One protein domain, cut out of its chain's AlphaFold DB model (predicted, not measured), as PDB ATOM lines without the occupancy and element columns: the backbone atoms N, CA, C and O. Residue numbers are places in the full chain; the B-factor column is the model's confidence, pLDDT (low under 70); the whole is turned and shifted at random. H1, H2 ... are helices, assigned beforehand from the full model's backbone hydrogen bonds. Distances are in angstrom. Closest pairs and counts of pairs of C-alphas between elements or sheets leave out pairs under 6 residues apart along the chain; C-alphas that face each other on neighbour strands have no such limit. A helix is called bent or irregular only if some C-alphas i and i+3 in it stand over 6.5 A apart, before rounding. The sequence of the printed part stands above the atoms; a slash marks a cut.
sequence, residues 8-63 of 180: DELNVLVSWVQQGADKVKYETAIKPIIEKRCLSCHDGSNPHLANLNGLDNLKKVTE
ATOM      1  N   ASP A   8     188.875 220.254 188.070       88.25
ATOM      2  CA  ASP A   8     189.166 218.994 187.389       88.25
ATOM      3  C   ASP A   8     190.031 218.065 188.252       88.25
ATOM      4  O   ASP A   8     189.646 216.921 188.491       88.25
ATOM      5  N   GLU A   9     191.139 218.565 188.805       90.19
ATOM      6  CA  GLU A   9     191.999 217.789 189.706       90.19
ATOM      7  C   GLU A   9     191.296 217.475 191.040       90.19
ATOM      8  O   GLU A   9     191.435 216.372 191.577       90.19
ATOM      9  N   LEU A  10     190.488 218.412 191.553       90.06
ATOM     10  CA  LEU A  10     189.676 218.206 192.754       90.06
ATOM     11  C   LEU A  10     188.689 217.050 192.573       90.06
ATOM     12  O   LEU A  10     188.619 216.161 193.420       90.06
ATOM     13  N   ASN A  11     187.946 217.041 191.467       90.62
ATOM     14  CA  ASN A  11     186.964 215.996 191.189       90.62
ATOM     15  C   ASN A  11     187.627 214.620 191.034       90.62
ATOM     16  O   ASN A  11     187.079 213.612 191.488       90.62
ATOM     17  N   VAL A  12     188.826 214.564 190.447       92.12
ATOM     18  CA  VAL A  12     189.610 213.325 190.346       92.12
ATOM     19  C   VAL A  12     189.990 212.802 191.736       92.12
ATOM     20  O   VAL A  12     189.746 211.632 192.024       92.12
ATOM     21  N   LEU A  13     190.506 213.659 192.624       91.19
ATOM     22  CA  LEU A  13     190.836 213.271 194.002       91.19
ATOM     23  C   LEU A  13     189.603 212.797 194.779       91.19
ATOM     24  O   LEU A  13     189.626 211.721 195.372       91.19
ATOM     25  N   VAL A  14     188.519 213.577 194.757       90.50
ATOM     26  CA  VAL A  14     187.290 213.270 195.503       90.50
ATOM     27  C   VAL A  14     186.676 211.958 195.023       90.50
ATOM     28  O   VAL A  14     186.348 211.102 195.844       90.50
ATOM     29  N   SER A  15     186.564 211.760 193.707       91.00
ATOM     30  CA  SER A  15     186.000 210.527 193.150       91.00
ATOM     31  C   SER A  15     186.846 209.297 193.477       91.00
ATOM     32  O   SER A  15     186.292 208.240 193.768       91.00
ATOM     33  N   TRP A  16     188.175 209.424 193.488       92.62
ATOM     34  CA  TRP A  16     189.074 208.342 193.883       92.62
ATOM     35  C   TRP A  16     188.918 207.964 195.362       92.62
ATOM     36  O   TRP A  16     188.779 206.781 195.676       92.62
ATOM     37  N   VAL A  17     188.853 208.949 196.265       91.44
ATOM     38  CA  VAL A  17     188.592 208.702 197.696       91.44
ATOM     39  C   VAL A  17     187.224 208.039 197.891       91.44
ATOM     40  O   VAL A  17     187.114 207.030 198.584       91.44
ATOM     41  N   GLN A  18     186.184 208.538 197.218       88.25
ATOM     42  CA  GLN A  18     184.831 207.969 197.280       88.25
ATOM     43  C   GLN A  18     184.737 206.544 196.717       88.25
ATOM     44  O   GLN A  18     183.830 205.807 197.094       88.25
ATOM     45  N   GLN A  19     185.664 206.135 195.849       88.69
ATOM     46  CA  GLN A  19     185.731 204.788 195.269       88.69
ATOM     47  C   GLN A  19     186.638 203.827 196.057       88.69
ATOM     48  O   GLN A  19     186.893 202.717 195.594       88.69
ATOM     49  N   GLY A  20     187.113 204.221 197.242       88.00
ATOM     50  CA  GLY A  20     187.888 203.346 198.127       88.00
ATOM     51  C   GLY A  20     189.401 203.481 197.993       88.00
ATOM     52  O   GLY A  20     190.126 202.584 198.417       88.00
ATOM     53  N   ALA A  21     189.879 204.595 197.427       90.81
ATOM     54  CA  ALA A  21     191.293 204.957 197.397       90.81
ATOM     55  C   ALA A  21     192.201 203.841 196.826       90.81
ATOM     56  O   ALA A  21     193.193 203.422 197.435       90.81
ATOM     57  N   ASP A  22     191.845 203.321 195.647       90.88
ATOM     58  CA  ASP A  22     192.528 202.183 195.042       90.88
ATOM     59  C   ASP A  22     193.987 202.495 194.655       90.88
ATOM     60  O   ASP A  22     194.336 203.599 194.228       90.88
ATOM     61  N   LYS A  23     194.859 201.487 194.782       91.44
ATOM     62  CA  LYS A  23     196.302 201.632 194.539       91.44
ATOM     63  C   LYS A  23     196.640 201.932 193.074       91.44
ATOM     64  O   LYS A  23     197.637 202.596 192.812       91.44
ATOM     65  N   VAL A  24     195.851 201.432 192.124       91.38
ATOM     66  CA  VAL A  24     196.166 201.561 190.696       91.38
ATOM     67  C   VAL A  24     195.992 203.011 190.262       91.38
ATOM     68  O   VAL A  24     196.943 203.612 189.764       91.38
ATOM     69  N   LYS A  25     194.828 203.610 190.541       90.75
ATOM     70  CA  LYS A  25     194.584 205.033 190.275       90.75
ATOM     71  C   LYS A  25     195.484 205.935 191.102       90.75
ATOM     72  O   LYS A  25     195.852 207.009 190.617       90.75
ATOM     73  N   TYR A  26     195.865 205.503 192.309       92.31
ATOM     74  CA  TYR A  26     196.830 206.243 193.110       92.31
ATOM     75  C   TYR A  26     198.126 206.493 192.333       92.31
ATOM     76  O   TYR A  26     198.503 207.646 192.139       92.31
ATOM     77  N   GLU A  27     198.770 205.434 191.836       92.69
ATOM     78  CA  GLU A  27     200.057 205.551 191.140       92.69
ATOM     79  C   GLU A  27     199.938 206.294 189.801       92.69
ATOM     80  O   GLU A  27     200.859 207.014 189.420       92.69
ATOM     81  N   THR A  28     198.820 206.144 189.081       92.25
ATOM     82  CA  THR A  28     198.693 206.693 187.720       92.25
ATOM     83  C   THR A  28     198.182 208.130 187.661       92.25
ATOM     84  O   THR A  28     198.540 208.853 186.737       92.25
ATOM     85  N   ALA A  29     197.310 208.543 188.588       91.06
ATOM     86  CA  ALA A  29     196.579 209.812 188.483       91.06
ATOM     87  C   ALA A  29     196.671 210.687 189.738       91.06
ATOM     88  O   ALA A  29     196.733 211.909 189.626       91.06
ATOM     89  N   ILE A  30     196.698 210.089 190.930       94.19
ATOM     90  CA  ILE A  30     196.608 210.843 192.191       94.19
ATOM     91  C   ILE A  30     197.973 211.292 192.690       94.19
ATOM     92  O   ILE A  30     198.149 212.449 193.061       94.19
ATOM     93  N   LYS A  31     198.950 210.385 192.679       93.75
ATOM     94  CA  LYS A  31     200.307 210.639 193.154       93.75
ATOM     95  C   LYS A  31     200.942 211.875 192.500       93.75
ATOM     96  O   LYS A  31     201.412 212.721 193.256       93.75
ATOM     97  N   PRO A  32     200.854 212.093 191.169       93.44
ATOM     98  CA  PRO A  32     201.377 213.314 190.552       93.44
ATOM     99  C   PRO A  32     200.718 214.602 191.072       93.44
ATOM    100  O   PRO A  32     201.384 215.627 191.199       93.44
ATOM    101  N   ILE A  33     199.417 214.569 191.385       93.25
ATOM    102  CA  ILE A  33     198.679 215.727 191.915       93.25
ATOM    103  C   ILE A  33     199.137 216.032 193.347       93.25
ATOM    104  O   ILE A  33     199.448 217.181 193.668       93.25
ATOM    105  N   ILE A  34     199.227 214.998 194.191       92.69
ATOM    106  CA  ILE A  34     199.678 215.111 195.585       92.69
ATOM    107  C   ILE A  34     201.124 215.616 195.648       92.69
ATOM    108  O   ILE A  34     201.408 216.561 196.386       92.69
ATOM    109  N   GLU A  35     202.019 215.054 194.833       93.38
ATOM    110  CA  GLU A  35     203.424 215.472 194.737       93.38
ATOM    111  C   GLU A  35     203.556 216.929 194.291       93.38
ATOM    112  O   GLU A  35     204.314 217.696 194.883       93.38
ATOM    113  N   LYS A  36     202.772 217.343 193.290       91.81
ATOM    114  CA  LYS A  36     202.836 218.696 192.730       91.81
ATOM    115  C   LYS A  36     202.263 219.773 193.654       91.81
ATOM    116  O   LYS A  36     202.717 220.913 193.585       91.81
ATOM    117  N   ARG A  37     201.230 219.465 194.449       90.06
ATOM    118  CA  ARG A  37     200.426 220.497 195.139       90.06
ATOM    119  C   ARG A  37     200.341 220.374 196.651       90.06
ATOM    120  O   ARG A  37     200.044 221.369 197.304       90.06
ATOM    121  N   CYS A  38     200.555 219.186 197.207       90.06
ATOM    122  CA  CYS A  38     200.315 218.921 198.626       90.06
ATOM    123  C   CYS A  38     201.615 218.639 199.385       90.06
ATOM    124  O   CYS A  38     201.780 219.119 200.508       90.06
ATOM    125  N   LEU A  39     202.556 217.905 198.778       92.25
ATOM    126  CA  LEU A  39     203.791 217.493 199.456       92.25
ATOM    127  C   LEU A  39     204.716 218.650 199.832       92.25
ATOM    128  O   LEU A  39     205.548 218.470 200.708       92.25
ATOM    129  N   SER A  40     204.542 219.852 199.277       91.19
ATOM    130  CA  SER A  40     205.307 221.024 199.729       91.19
ATOM    131  C   SER A  40     205.098 221.347 201.213       91.19
ATOM    132  O   SER A  40     205.943 222.001 201.819       91.19
ATOM    133  N   CYS A  41     203.965 220.932 201.794       90.62
ATOM    134  CA  CYS A  41     203.661 221.117 203.215       90.62
ATOM    135  C   CYS A  41     203.305 219.805 203.936       90.62
ATOM    136  O   CYS A  41     203.406 219.740 205.157       90.62
ATOM    137  N   HIS A  42     202.884 218.772 203.202       92.25
ATOM    138  CA  HIS A  42     202.424 217.486 203.735       92.25
ATOM    139  C   HIS A  42     203.410 216.329 203.471       92.25
ATOM    140  O   HIS A  42     203.003 215.179 203.317       92.25
ATOM    141  N   ASP A  43     204.709 216.615 203.403       92.44
ATOM    142  CA  ASP A  43     205.781 215.623 203.213       92.44
ATOM    143  C   ASP A  43     206.041 214.725 204.440       92.44
ATOM    144  O   ASP A  43     206.697 213.687 204.318       92.44
ATOM    145  N   GLY A  44     205.528 215.121 205.609       90.44
ATOM    146  CA  GLY A  44     205.748 214.462 206.897       90.44
ATOM    147  C   GLY A  44     206.809 215.126 207.779       90.44
ATOM    148  O   GLY A  44     207.026 214.662 208.896       90.44
ATOM    149  N   SER A  45     207.431 216.219 207.329       91.56
ATOM    150  CA  SER A  45     208.431 216.969 208.101       91.56
ATOM    151  C   SER A  45     207.813 217.754 209.266       91.56
ATOM    152  O   SER A  45     208.483 218.011 210.264       91.56
ATOM    153  N   ASN A  46     206.532 218.129 209.162       89.94
ATOM    154  CA  ASN A  46     205.799 218.839 210.209       89.94
ATOM    155  C   ASN A  46     204.793 217.905 210.917       89.94
ATOM    156  O   ASN A  46     203.782 217.556 210.306       89.94
ATOM    157  N   PRO A  47     204.992 217.564 212.207       88.25
ATOM    158  CA  PRO A  47     204.073 216.704 212.962       88.25
ATOM    159  C   PRO A  47     202.658 217.274 213.137       88.25
ATOM    160  O   PRO A  47     201.730 216.530 213.443       88.25
ATOM    161  N   HIS A  48     202.481 218.588 212.974       89.38
ATOM    162  CA  HIS A  48     201.181 219.250 213.092       89.38
ATOM    163  C   HIS A  48     200.353 219.201 211.800       89.38
ATOM    164  O   HIS A  48     199.204 219.640 211.799       89.38
ATOM    165  N   LEU A  49     200.915 218.687 210.704       88.31
ATOM    166  CA  LEU A  49     200.230 218.522 209.427       88.31
ATOM    167  C   LEU A  49     200.086 217.036 209.098       88.31
ATOM    168  O   LEU A  49     200.941 216.218 209.433       88.31
ATOM    169  N   ALA A  50     198.996 216.674 208.419       90.38
ATOM    170  CA  ALA A  50     198.803 215.303 207.958       90.38
ATOM    171  C   ALA A  50     199.933 214.904 206.998       90.38
ATOM    172  O   ALA A  50     200.234 215.641 206.063       90.38
ATOM    173  N   ASN A  51     200.547 213.742 207.195       93.12
ATOM    174  CA  ASN A  51     201.519 213.228 206.239       93.12
ATOM    175  C   ASN A  51     200.768 212.635 205.037       93.12
ATOM    176  O   ASN A  51     199.976 211.712 205.208       93.12
ATOM    177  N   LEU A  52     201.005 213.168 203.838       93.25
ATOM    178  CA  LEU A  52     200.412 212.693 202.583       93.25
ATOM    179  C   LEU A  52     201.443 211.998 201.682       93.25
ATOM    180  O   LEU A  52     201.168 211.690 200.524       93.25
ATOM    181  N   ASN A  53     202.650 211.758 202.192       91.94
ATOM    182  CA  ASN A  53     203.710 211.096 201.460       91.94
ATOM    183  C   ASN A  53     203.503 209.579 201.469       91.94
ATOM    184  O   ASN A  53     203.605 208.921 202.510       91.94
ATOM    185  N   GLY A  54     203.230 209.025 200.291       90.81
ATOM    186  CA  GLY A  54     203.031 207.599 200.092       90.81
ATOM    187  C   GLY A  54     201.607 207.123 200.384       90.81
ATOM    188  O   GLY A  54     200.849 207.714 201.157       90.81
ATOM    189  N   LEU A  55     201.257 205.994 199.767       89.62
ATOM    190  CA  LEU A  55     199.912 205.423 199.826       89.62
ATOM    191  C   LEU A  55     199.492 205.035 201.248       89.62
ATOM    192  O   LEU A  55     198.335 205.221 201.610       89.62
ATOM    193  N   ASP A  56     200.410 204.511 202.061       89.50
ATOM    194  CA  ASP A  56     200.085 204.037 203.411       89.50
ATOM    195  C   ASP A  56     199.680 205.180 204.344       89.50
ATOM    196  O   ASP A  56     198.828 205.001 205.214       89.50
ATOM    197  N   ASN A  57     200.261 206.367 204.157       90.50
ATOM    198  CA  ASN A  57     199.859 207.551 204.906       90.50
ATOM    199  C   ASN A  57     198.560 208.142 204.351       90.50
ATOM    200  O   ASN A  57     197.690 208.515 205.134       90.50
ATOM    201  N   LEU A  58     198.376 208.119 203.025       90.75
ATOM    202  CA  LEU A  58     197.118 208.523 202.396       90.75
ATOM    203  C   LEU A  58     195.938 207.675 202.877       90.75
ATOM    204  O   LEU A  58     194.918 208.226 203.270       90.75
ATOM    205  N   LYS A  59     196.095 206.351 202.961       88.81
ATOM    206  CA  LYS A  59     195.035 205.445 203.428       88.81
ATOM    207  C   LYS A  59     194.521 205.760 204.831       88.81
ATOM    208  O   LYS A  59     193.353 205.513 205.099       88.81
ATOM    209  N   LYS A  60     195.358 206.326 205.706       88.00
ATOM    210  CA  LYS A  60     194.950 206.740 207.061       88.00
ATOM    211  C   LYS A  60     194.015 207.948 207.051       88.00
ATOM    212  O   LYS A  60     193.268 208.139 207.999       88.00
ATOM    213  N   VAL A  61     194.090 208.781 206.015       88.75
ATOM    214  CA  VAL A  61     193.286 210.006 205.886       88.75
ATOM    215  C   VAL A  61     192.197 209.897 204.817       88.75
ATOM    216  O   VAL A  61     191.361 210.787 204.711       88.75
ATOM    217  N   THR A  62     192.190 208.814 204.037       89.12
ATOM    218  CA  THR A  62     191.172 208.504 203.023       89.12
ATOM    219  C   THR A  62     190.312 207.301 203.409       89.12
ATOM    220  O   THR A  62     189.753 206.643 202.531       89.12
ATOM    221  N   GLU A  63     190.246 206.961 204.699       84.56
ATOM    222  CA  GLU A  63     189.353 205.911 205.183       84.56
ATOM    223  C   GLU A  63     187.900 206.296 204.876       84.56
ATOM    224  O   GLU A  63     187.470 207.424 205.127       84.56
TER     225      GLU A  63
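Overview. This is residues 8 to 63 of the 180 residues of the protein "Elongation factor-1 alpha" of Betaproteobacteria bacterium (UniProt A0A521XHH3). A helical hairpin, long H2 with H1 slanting back on it, is followed by a chain that folds back: little H3 lies just past the last residue of H2, and the loop of residues 43 to 54 returns to set H4 crosswise near the first half of H2. The printed part has 56 residues with four named helices, H1, H2, H3 and H4 in that order, and no named strand. The class is all helix. The whole is compact, with a radius of gyration of the C-alphas of 10.7 A, and rounded, spanning 28 by 21 by 16 A.

Arrangement. The longest helix, H2, residues 23 to 37, touches H1, residues 8 to 18, and the two form a hairpin. Their closest C-alphas, those of Leu 13 and Ile 30, are 6.5 A apart. They run opposite ways at a steep tilt of 45 degrees. H4, residues 55 to 61, is close to H2 but not clearly touching; the closest C-alphas, those of Tyr 26 and Leu 55, are 7.4 A apart. Their lines are about perpendicular, at 76 degrees. H3, residues 39 to 42, is near H2, and the two meet only through their link. H1 is apart from H3 and H4, and H3 is apart from H4. Every O i to N i+4 pair of H1 is within hydrogen-bond range, against 8 of 11 in H2 and 1 of 3 in H4, where 3 of 4 O i to N i+3 pairs are; H3 is too short for an i+4 pair.

Along the chain. H2 measures 19.3 A from C-alpha 23 at (196.302, 201.632, 194.539) to C-alpha 37. It is irregular, but only just: C-alphas 28 and 31 are 6.9 A apart. H1 begins at C-alpha 8, (189.166, 218.994, 187.389), and measures 15.4 A. H3 measures 4.5 A. H4 measures 10.1 A and ends at C-alpha 61, (193.286, 210.006, 205.886).

Size, cuts and confidence. The two C-alphas farthest apart, those of Asp 8 and Pro 47, are 29.7 A apart. The links H1 to H2 and H2 to H3 are tight; that from H3 to H4, 12 residues, is long. The printed part has no cut. Its mean pLDDT is 90.8, and no printed residue is under 70.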